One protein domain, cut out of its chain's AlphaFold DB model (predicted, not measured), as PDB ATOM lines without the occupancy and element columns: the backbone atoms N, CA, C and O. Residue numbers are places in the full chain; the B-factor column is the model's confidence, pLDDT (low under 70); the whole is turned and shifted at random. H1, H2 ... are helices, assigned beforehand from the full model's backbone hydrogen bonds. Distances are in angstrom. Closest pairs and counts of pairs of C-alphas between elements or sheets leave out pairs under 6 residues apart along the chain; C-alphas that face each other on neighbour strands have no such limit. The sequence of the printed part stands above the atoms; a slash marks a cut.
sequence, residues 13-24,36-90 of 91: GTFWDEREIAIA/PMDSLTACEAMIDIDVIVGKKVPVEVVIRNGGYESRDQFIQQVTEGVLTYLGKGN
ATOM      1  N   GLY A  13      18.437 142.705 -49.895       90.25
ATOM      2  CA  GLY A  13      18.363 144.157 -49.915       90.25
ATOM      3  C   GLY A  13      19.582 144.799 -50.563       90.25
ATOM      4  O   GLY A  13      19.412 145.654 -51.423       90.25
ATOM      5  N   THR A  14      20.783 144.355 -50.196       90.50
ATOM      6  CA  THR A  14      22.039 144.850 -50.782       90.50
ATOM      7  C   THR A  14      22.099 144.545 -52.274       90.50
ATOM      8  O   THR A  14      22.378 145.433 -53.072       90.50
ATOM      9  N   PHE A  15      21.743 143.320 -52.661       89.06
ATOM     10  CA  PHE A  15      21.704 142.895 -54.056       89.06
ATOM     11  C   PHE A  15      20.754 143.754 -54.905       89.06
ATOM     12  O   PHE A  15      21.076 144.107 -56.040       89.06
ATOM     13  N   TRP A  16      19.590 144.118 -54.358       86.94
ATOM     14  CA  TRP A  16      18.653 145.027 -55.020       86.94
ATOM     15  C   TRP A  16      19.203 146.458 -55.111       86.94
ATOM     16  O   TRP A  16      19.164 147.055 -56.184       86.94
ATOM     17  N   ASP A  17      19.745 147.001 -54.018       85.00
ATOM     18  CA  ASP A  17      20.337 148.347 -53.981       85.00
ATOM     19  C   ASP A  17      21.472 148.493 -55.011       85.00
ATOM     20  O   ASP A  17      21.498 149.448 -55.785       85.00
ATOM     21  N   GLU A  18      22.383 147.517 -55.093       84.69
ATOM     22  CA  GLU A  18      23.480 147.525 -56.070       84.69
ATOM     23  C   GLU A  18      22.968 147.533 -57.519       84.69
ATOM     24  O   GLU A  18      23.527 148.218 -58.381       84.69
ATOM     25  N   ARG A  19      21.873 146.811 -57.787       79.00
ATOM     26  CA  ARG A  19      21.205 146.791 -59.097       79.00
ATOM     27  C   ARG A  19      20.551 148.127 -59.416       79.00
ATOM     28  O   ARG A  19      20.736 148.633 -60.521       79.00
ATOM     29  N   GLU A  20      19.813 148.707 -58.472       76.81
ATOM     30  CA  GLU A  20      19.194 150.021 -58.659       76.81
ATOM     31  C   GLU A  20      20.240 151.099 -58.925       76.81
ATOM     32  O   GLU A  20      20.075 151.883 -59.857       76.81
ATOM     33  N   ILE A  21      21.352 151.101 -58.185       74.62
ATOM     34  CA  ILE A  21      22.459 152.042 -58.396       74.62
ATOM     35  C   ILE A  21      23.047 151.888 -59.805       74.62
ATOM     36  O   ILE A  21      23.287 152.888 -60.488       74.62
ATOM     37  N   ALA A  22      23.259 150.651 -60.267       72.00
ATOM     38  CA  ALA A  22      23.792 150.384 -61.602       72.00
ATOM     39  C   ALA A  22      22.865 150.888 -62.722       72.00
ATOM     40  O   ALA A  22      23.347 151.372 -63.745       72.00
ATOM     41  N   ILE A  23      21.547 150.806 -62.522       67.94
ATOM     42  CA  ILE A  23      20.534 151.204 -63.508       67.94
ATOM     43  C   ILE A  23      20.285 152.713 -63.472       67.94
ATOM     44  O   ILE A  23      20.208 153.345 -64.522       67.94
ATOM     45  N   ALA A  24      20.237 153.313 -62.281       65.81
ATOM     46  CA  ALA A  24      20.107 154.758 -62.101       65.81
ATOM     47  C   ALA A  24      21.305 155.535 -62.674       65.81
ATOM     48  O   ALA A  24      21.170 156.694 -63.064       65.81
ATOM     49  N   PRO A  36      12.374 146.322 -62.302       71.88
ATOM     50  CA  PRO A  36      11.812 145.034 -61.946       71.88
ATOM     51  C   PRO A  36      12.908 143.968 -61.989       71.88
ATOM     52  O   PRO A  36      13.756 143.949 -62.882       71.88
ATOM     53  N   MET A  37      12.889 143.071 -61.009       79.88
ATOM     54  CA  MET A  37      13.883 142.015 -60.907       79.88
ATOM     55  C   MET A  37      13.434 140.805 -61.709       79.88
ATOM     56  O   MET A  37      12.491 140.122 -61.315       79.88
ATOM     57  N   ASP A  38      14.127 140.494 -62.798       80.94
ATOM     58  CA  ASP A  38      13.858 139.277 -63.557       80.94
ATOM     59  C   ASP A  38      14.156 138.003 -62.755       80.94
ATOM     60  O   ASP A  38      15.038 137.947 -61.895       80.94
ATOM     61  N   SER A  39      13.464 136.918 -63.096       79.25
ATOM     62  CA  SER A  39      13.661 135.607 -62.470       79.25
ATOM     63  C   SER A  39      15.090 135.068 -62.619       79.25
ATOM     64  O   SER A  39      15.554 134.351 -61.736       79.25
ATOM     65  N   LEU A  40      15.809 135.430 -63.691       82.50
ATOM     66  CA  LEU A  40      17.222 135.067 -63.870       82.50
ATOM     67  C   LEU A  40      18.093 135.695 -62.780       82.50
ATOM     68  O   LEU A  40      18.819 135.005 -62.077       82.50
ATOM     69  N   THR A  41      17.952 137.004 -62.621       84.56
ATOM     70  CA  THR A  41      18.619 137.793 -61.594       84.56
ATOM     71  C   THR A  41      18.311 137.274 -60.193       84.56
ATOM     72  O   THR A  41      19.197 137.129 -59.356       84.56
ATOM     73  N   ALA A  42      17.043 136.962 -59.934       86.69
ATOM     74  CA  ALA A  42      16.621 136.430 -58.650       86.69
ATOM     75  C   ALA A  42      17.264 135.059 -58.352       86.69
ATOM     76  O   ALA A  42      17.557 134.755 -57.198       86.69
ATOM     77  N   CYS A  43      17.549 134.254 -59.384       86.94
ATOM     78  CA  CYS A  43      18.307 133.012 -59.233       86.94
ATOM     79  C   CYS A  43      19.780 133.252 -58.877       86.94
ATOM     80  O   CYS A  43      20.368 132.405 -58.215       86.94
ATOM     81  N   GLU A  44      20.382 134.375 -59.280       87.62
ATOM     82  CA  GLU A  44      21.756 134.706 -58.879       87.62
ATOM     83  C   GLU A  44      21.832 134.968 -57.373       87.62
ATOM     84  O   GLU A  44      22.664 134.370 -56.700       87.62
ATOM     85  N   ALA A  45      20.892 135.741 -56.822       88.62
ATOM     86  CA  ALA A  45      20.821 135.990 -55.380       88.62
ATOM     87  C   ALA A  45      20.638 134.701 -54.550       88.62
ATOM     88  O   ALA A  45      21.097 134.609 -53.410       88.62
ATOM     89  N   MET A  46      20.000 133.674 -55.122       89.19
ATOM     90  CA  MET A  46      19.855 132.365 -54.474       89.19
ATOM     91  C   MET A  46      21.192 131.640 -54.288       89.19
ATOM     92  O   MET A  46      21.332 130.875 -53.337       89.19
ATOM     93  N   ILE A  47      22.185 131.890 -55.147       89.31
ATOM     94  CA  ILE A  47      23.522 131.292 -55.019       89.31
ATOM     95  C   ILE A  47      24.184 131.772 -53.727       89.31
ATOM     96  O   ILE A  47      24.763 130.971 -52.994       89.31
ATOM     97  N   ASP A  48      24.064 133.061 -53.415       90.12
ATOM     98  CA  ASP A  48      24.608 133.621 -52.181       90.12
ATOM     99  C   ASP A  48      23.815 133.168 -50.948       90.12
ATOM    100  O   ASP A  48      24.395 132.868 -49.899       90.12
ATOM    101  N   ILE A  49      22.490 133.028 -51.077       89.56
ATOM    102  CA  ILE A  49      21.657 132.446 -50.018       89.56
ATOM    103  C   ILE A  49      22.101 131.015 -49.706       89.56
ATOM    104  O   ILE A  49      22.261 130.689 -48.530       89.56
ATOM    105  N   ASP A  50      22.331 130.177 -50.720       90.56
ATOM    106  CA  ASP A  50      22.784 128.790 -50.555       90.56
ATOM    107  C   ASP A  50      24.072 128.701 -49.717       90.56
ATOM    108  O   ASP A  50      24.238 127.775 -48.915       90.56
ATOM    109  N   VAL A  51      24.965 129.688 -49.858       89.50
ATOM    110  CA  VAL A  51      26.187 129.813 -49.051       89.50
ATOM    111  C   VAL A  51      25.859 130.165 -47.597       89.50
ATOM    112  O   VAL A  51      26.410 129.536 -46.693       89.50
ATOM    113  N   ILE A  52      24.938 131.107 -47.354       88.56
ATOM    114  CA  ILE A  52      24.491 131.490 -46.000       88.56
ATOM    115  C   ILE A  52      23.840 130.305 -45.281       88.56
ATOM    116  O   ILE A  52      24.135 130.035 -44.115       88.56
ATOM    117  N   VAL A  53      22.937 129.592 -45.960       87.69
ATOM    118  CA  VAL A  53      22.178 128.488 -45.356       87.69
ATOM    119  C   VAL A  53      22.945 127.163 -45.351       87.69
ATOM    120  O   VAL A  53      22.508 126.207 -44.706       87.69
ATOM    121  N   GLY A  54      24.069 127.086 -46.070       88.00
ATOM    122  CA  GLY A  54      24.909 125.892 -46.181       88.00
ATOM    123  C   GLY A  54      24.222 124.705 -46.863       88.00
ATOM    124  O   GLY A  54      24.622 123.558 -46.661       88.00
ATOM    125  N   LYS A  55      23.162 124.948 -47.638       87.69
ATOM    126  CA  LYS A  55      22.392 123.925 -48.353       87.69
ATOM    127  C   LYS A  55      21.912 124.481 -49.687       87.69
ATOM    128  O   LYS A  55      21.667 125.672 -49.795       87.69
ATOM    129  N   LYS A  56      21.715 123.602 -50.671       86.19
ATOM    130  CA  LYS A  56      21.115 123.993 -51.949       86.19
ATOM    131  C   LYS A  56      19.609 124.154 -51.798       86.19
ATOM    132  O   LYS A  56      18.918 123.170 -51.501       86.19
ATOM    133  N   VAL A  57      19.117 125.367 -52.002       87.31
ATOM    134  CA  VAL A  57      17.694 125.677 -52.019       87.31
ATOM    135  C   VAL A  57      17.218 125.690 -53.474       87.31
ATOM    136  O   VAL A  57      17.745 126.434 -54.300       87.31
ATOM    137  N   PRO A  58      16.236 124.851 -53.838       87.06
ATOM    138  CA  PRO A  58      15.727 124.814 -55.200       87.06
ATOM    139  C   PRO A  58      15.066 126.148 -55.564       87.06
ATOM    140  O   PRO A  58      14.060 126.540 -54.970       87.06
ATOM    141  N   VAL A  59      15.616 126.827 -56.574       85.69
ATOM    142  CA  VAL A  59      15.114 128.127 -57.051       85.69
ATOM    143  C   VAL A  59      13.665 128.052 -57.521       85.69
ATOM    144  O   VAL A  59      12.925 129.000 -57.345       85.69
ATOM    145  N   GLU A  60      13.213 126.908 -58.030       83.25
ATOM    146  CA  GLU A  60      11.818 126.664 -58.420       83.25
ATOM    147  C   GLU A  60      10.817 126.717 -57.250       83.25
ATOM    148  O   GLU A  60       9.626 126.922 -57.471       83.25
ATOM    149  N   VAL A  61      11.288 126.545 -56.010       83.19
ATOM    150  CA  VAL A  61      10.456 126.622 -54.797       83.19
ATOM    151  C   VAL A  61      10.388 128.050 -54.251       83.19
ATOM    152  O   VAL A  61       9.438 128.390 -53.550       83.19
ATOM    153  N   VAL A  62      11.382 128.884 -54.567       86.62
ATOM    154  CA  VAL A  62      11.554 130.221 -53.974       86.62
ATOM    155  C   VAL A  62      11.281 131.344 -54.974       86.62
ATOM    156  O   VAL A  62      10.664 132.351 -54.634       86.62
ATOM    157  N   ILE A  63      11.731 131.176 -56.215       86.12
ATOM    158  CA  ILE A  63      11.656 132.180 -57.271       86.12
ATOM    159  C   ILE A  63      10.339 132.058 -58.025       86.12
ATOM    160  O   ILE A  63       9.981 131.006 -58.559       86.12
ATOM    161  N   ARG A  64       9.626 133.180 -58.115       81.00
ATOM    162  CA  ARG A  64       8.384 133.293 -58.878       81.00
ATOM    163  C   ARG A  64       8.663 133.460 -60.376       81.00
ATOM    164  O   ARG A  64       9.502 134.259 -60.791       81.00
ATOM    165  N   ASN A  65       7.865 132.782 -61.204       74.62
ATOM    166  CA  ASN A  65       7.812 133.044 -62.644       74.62
ATOM    167  C   ASN A  65       7.238 134.444 -62.914       74.62
ATOM    168  O   ASN A  65       6.085 134.716 -62.570       74.62
ATOM    169  N   GLY A  66       8.036 135.304 -63.547       73.56
ATOM    170  CA  GLY A  66       7.672 136.691 -63.861       73.56
ATOM    171  C   GLY A  66       8.433 137.752 -63.065       73.56
ATOM    172  O   GLY A  66       8.189 138.932 -63.289       73.56
ATOM    173  N   GLY A  67       9.356 137.354 -62.183       82.31
ATOM    174  CA  GLY A  67      10.196 138.300 -61.453       82.31
ATOM    175  C   GLY A  67       9.476 139.009 -60.303       82.31
ATOM    176  O   GLY A  67       8.474 138.505 -59.784       82.31
ATOM    177  N   TYR A  68      10.011 140.164 -59.903       86.50
ATOM    178  CA  TYR A  68       9.539 140.952 -58.763       86.50
ATOM    179  C   TYR A  68       9.409 142.430 -59.115       86.50
ATOM    180  O   TYR A  68      10.278 143.014 -59.757       86.50
ATOM    181  N   GLU A  69       8.321 143.032 -58.650       82.62
ATOM    182  CA  GLU A  69       7.952 144.418 -58.951       82.62
ATOM    183  C   GLU A  69       8.580 145.418 -57.976       82.62
ATOM    184  O   GLU A  69       8.602 146.617 -58.238       82.62
ATOM    185  N   SER A  70       9.035 144.960 -56.809       84.94
ATOM    186  CA  SER A  70       9.578 145.832 -55.766       84.94
ATOM    187  C   SER A  70      10.551 145.087 -54.864       84.94
ATOM    188  O   SER A  70      10.409 143.880 -54.645       84.94
ATOM    189  N   ARG A  71      11.474 145.844 -54.264       87.19
ATOM    190  CA  ARG A  71      12.452 145.350 -53.293       87.19
ATOM    191  C   ARG A  71      11.806 144.567 -52.157       87.19
ATOM    192  O   ARG A  71      12.190 143.428 -51.917       87.19
ATOM    193  N   ASP A  72      10.815 145.143 -51.480       88.38
ATOM    194  CA  ASP A  72      10.151 144.479 -50.352       88.38
ATOM    195  C   ASP A  72       9.481 143.170 -50.774       88.38
ATOM    196  O   ASP A  72       9.584 142.166 -50.076       88.38
ATOM    197  N   GLN A  73       8.853 143.153 -51.956       88.44
ATOM    198  CA  GLN A  73       8.220 141.953 -52.501       88.44
ATOM    199  C   GLN A  73       9.258 140.850 -52.749       88.44
ATOM    200  O   GLN A  73       9.017 139.694 -52.403       88.44
ATOM    201  N   PHE A  74      10.402 141.212 -53.332       88.81
ATOM    202  CA  PHE A  74      11.519 140.305 -53.560       88.81
ATOM    203  C   PHE A  74      12.074 139.756 -52.248       88.81
ATOM    204  O   PHE A  74      12.105 138.541 -52.059       88.81
ATOM    205  N   ILE A  75      12.438 140.641 -51.317       91.25
ATOM    206  CA  ILE A  75      13.009 140.257 -50.025       91.25
ATOM    207  C   ILE A  75      12.043 139.343 -49.277       91.25
ATOM    208  O   ILE A  75      12.436 138.256 -48.860       91.25
ATOM    209  N   GLN A  76      10.779 139.743 -49.149       90.81
ATOM    210  CA  GLN A  76       9.790 138.998 -48.383       90.81
ATOM    211  C   GLN A  76       9.530 137.612 -48.981       90.81
ATOM    212  O   GLN A  76       9.635 136.620 -48.264       90.81
ATOM    213  N   GLN A  77       9.231 137.517 -50.283       90.25
ATOM    214  CA  GLN A  77       8.890 136.231 -50.906       90.25
ATOM    215  C   GLN A  77      10.078 135.270 -50.942       90.25
ATOM    216  O   GLN A  77       9.910 134.082 -50.665       90.25
ATOM    217  N   VAL A  78      11.277 135.768 -51.258       90.31
ATOM    218  CA  VAL A  78      12.474 134.922 -51.304       90.31
ATOM    219  C   VAL A  78      12.837 134.447 -49.900       90.31
ATOM    220  O   VAL A  78      13.060 133.255 -49.693       90.31
ATOM    221  N   THR A  79      12.818 135.343 -48.915       91.19
ATOM    222  CA  THR A  79      13.090 134.989 -47.517       91.19
ATOM    223  C   THR A  79      12.085 133.964 -47.003       91.19
ATOM    224  O   THR A  79      12.480 132.943 -46.444       91.19
ATOM    225  N   GLU A  80      10.788 134.177 -47.231       90.69
ATOM    226  CA  GLU A  80       9.735 133.250 -46.814       90.69
ATOM    227  C   GLU A  80       9.867 131.882 -47.497       90.69
ATOM    228  O   GLU A  80       9.763 130.849 -46.828       90.69
ATOM    229  N   GLY A  81      10.157 131.851 -48.802       89.75
ATOM    230  CA  GLY A  81      10.370 130.613 -49.552       89.75
ATOM    231  C   GLY A  81      11.568 129.819 -49.031       89.75
ATOM    232  O   GLY A  81      11.462 128.612 -48.792       89.75
ATOM    233  N   VAL A  82      12.687 130.504 -48.769       89.62
ATOM    234  CA  VAL A  82      13.881 129.892 -48.175       89.62
ATOM    235  C   VAL A  82      13.551 129.361 -46.787       89.62
ATOM    236  O   VAL A  82      13.716 128.169 -46.554       89.62
ATOM    237  N   LEU A  83      13.030 130.190 -45.877       88.75
ATOM    238  CA  LEU A  83      12.708 129.783 -44.504       88.75
ATOM    239  C   LEU A  83      11.722 128.610 -44.458       88.75
ATOM    240  O   LEU A  83      11.917 127.683 -43.672       88.75
ATOM    241  N   THR A  84      10.714 128.604 -45.330       89.19
ATOM    242  CA  THR A  84       9.758 127.496 -45.467       89.19
ATOM    243  C   THR A  84      10.463 126.205 -45.872       89.19
ATOM    244  O   THR A  84      10.221 125.151 -45.282       89.19
ATOM    245  N   TYR A  85      11.373 126.275 -46.846       86.69
ATOM    246  CA  TYR A  85      12.188 125.131 -47.250       86.69
ATOM    247  C   TYR A  85      13.133 124.675 -46.127       86.69
ATOM    248  O   TYR A  85      13.278 123.476 -45.882       86.69
ATOM    249  N   LEU A  86      13.742 125.616 -45.395       85.25
ATOM    250  CA  LEU A  86      14.590 125.303 -44.244       85.25
ATOM    251  C   LEU A  86      13.802 124.610 -43.125       85.25
ATOM    252  O   LEU A  86      14.337 123.683 -42.523       85.25
ATOM    253  N   GLY A  87      12.565 125.044 -42.870       82.06
ATOM    254  CA  GLY A  87      11.673 124.474 -41.859       82.06
ATOM    255  C   GLY A  87      11.141 123.090 -42.233       82.06
ATOM    256  O   GLY A  87      11.111 122.209 -41.381       82.06
ATOM    257  N   LYS A  88      10.811 122.865 -43.513       64.38
ATOM    258  CA  LYS A  88      10.377 121.554 -44.033       64.38
ATOM    259  C   LYS A  88      11.458 120.472 -44.002       64.38
ATOM    260  O   LYS A  88      11.133 119.295 -44.033       64.38
ATOM    261  N   GLY A  89      12.737 120.843 -43.960       53.78
ATOM    262  CA  GLY A  89      13.845 119.883 -43.890       53.78
ATOM    263  C   GLY A  89      14.059 119.229 -42.516       53.78
ATOM    264  O   GLY A  89      14.996 118.447 -42.388       53.78
ATOM    265  N   ASN A  90      13.251 119.570 -41.504       48.81
ATOM    266  CA  ASN A  90      13.373 119.082 -40.123       48.81
ATOM    267  C   ASN A  90      12.262 118.086 -39.707       48.81
ATOM    268  O   ASN A  90      12.106 117.836 -38.510       48.81
TER     269      ASN A  90
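Overview. This is residues 13 to 24 and 36 to 90 of the 91 residues of an uncharacterized protein of Pseudomonas palleroniana (UniProt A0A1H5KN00). A long helix, H4, runs along the longest axis of the domain, with H2 slanting past it on one side and the short H3 packed on H4, the centres of H2, H3 and H4 making a triangle. H1 begins beside the first residues of H4 and runs away from them, so that H1 and H4 make the length between them and their far ends lie at opposite ends of the domain. The printed part has 67 residues with four named helices, in the order H1, H2, H3, H4, and no named strand; the class is all helix. The whole is compact, with a radius of gyration of the C-alphas of 11.8 A, and its outline is only just elongated, spanning 42 by 21 by 18 A.

Arrangement. H4, residues 71 to 88, is the longest helix. It touches H3, residues 59 to 62, with residues 77 to 85 alone; the closest C-alphas, those of Val 62 and Gly 81, are 4.6 A apart. H2, residues 39 to 53, and H4 are near each other: no pair of their C-alphas is within 8 A, but 12 pairs are within 10 A. H2 and H3 are close but not clearly touching, and their closest C-alphas, those of Cys 43 and Val 59, are 6.2 A apart. H1, residues 13 to 24, only just touches H4, with 3 pairs of C-alphas within 8 A. They touch with residues 13 to 16 of H1 and residues 71 to 75 of H4 alone, and the closest C-alphas, those of Trp 16 and Arg 71, are 6.4 A apart. H1 and H4 run opposite ways at a shallow tilt of 30 degrees. H1 and H2 are close but not clearly touching, with the closest C-alphas, those of Phe 15 and Ala 45, 7.1 A apart. They run opposite ways at a shallow tilt of 33 degrees, only just short of steep. H1 and H3 are apart. In H1 and H4 every O i to N i+4 pair is within hydrogen-bond range, in H2 9 of 11 are, and H3 is too short for such a pair.

Along the chain. H4 measures 25.6 A from C-alpha 71 at (12.452, 145.350, -53.293) to C-alpha 88 at (10.377, 121.554, -44.033). H2 measures 20.4 A from Ser 39 to Val 53, and H3 5.2 A from Val 59 to Val 62. H1 measures 16.2 A and begins with C-alpha 13 at (18.363, 144.157, -49.915).

Size, cuts and confidence. The two C-alphas farthest apart, those of Ala 24 and Asn 90, are 42.4 A apart. Residues 25 to 35 are not printed, and C-alphas 24 and 36 are 12.8 A apart across this cut, in the link from H1 to H2. The link from H2 to H3 is tight, with 5 residues, and that from H3 to H4 is short, with 8. The mean pLDDT of the printed part is 83.7; residues 23 to 24 and 88 to 90 are under 70.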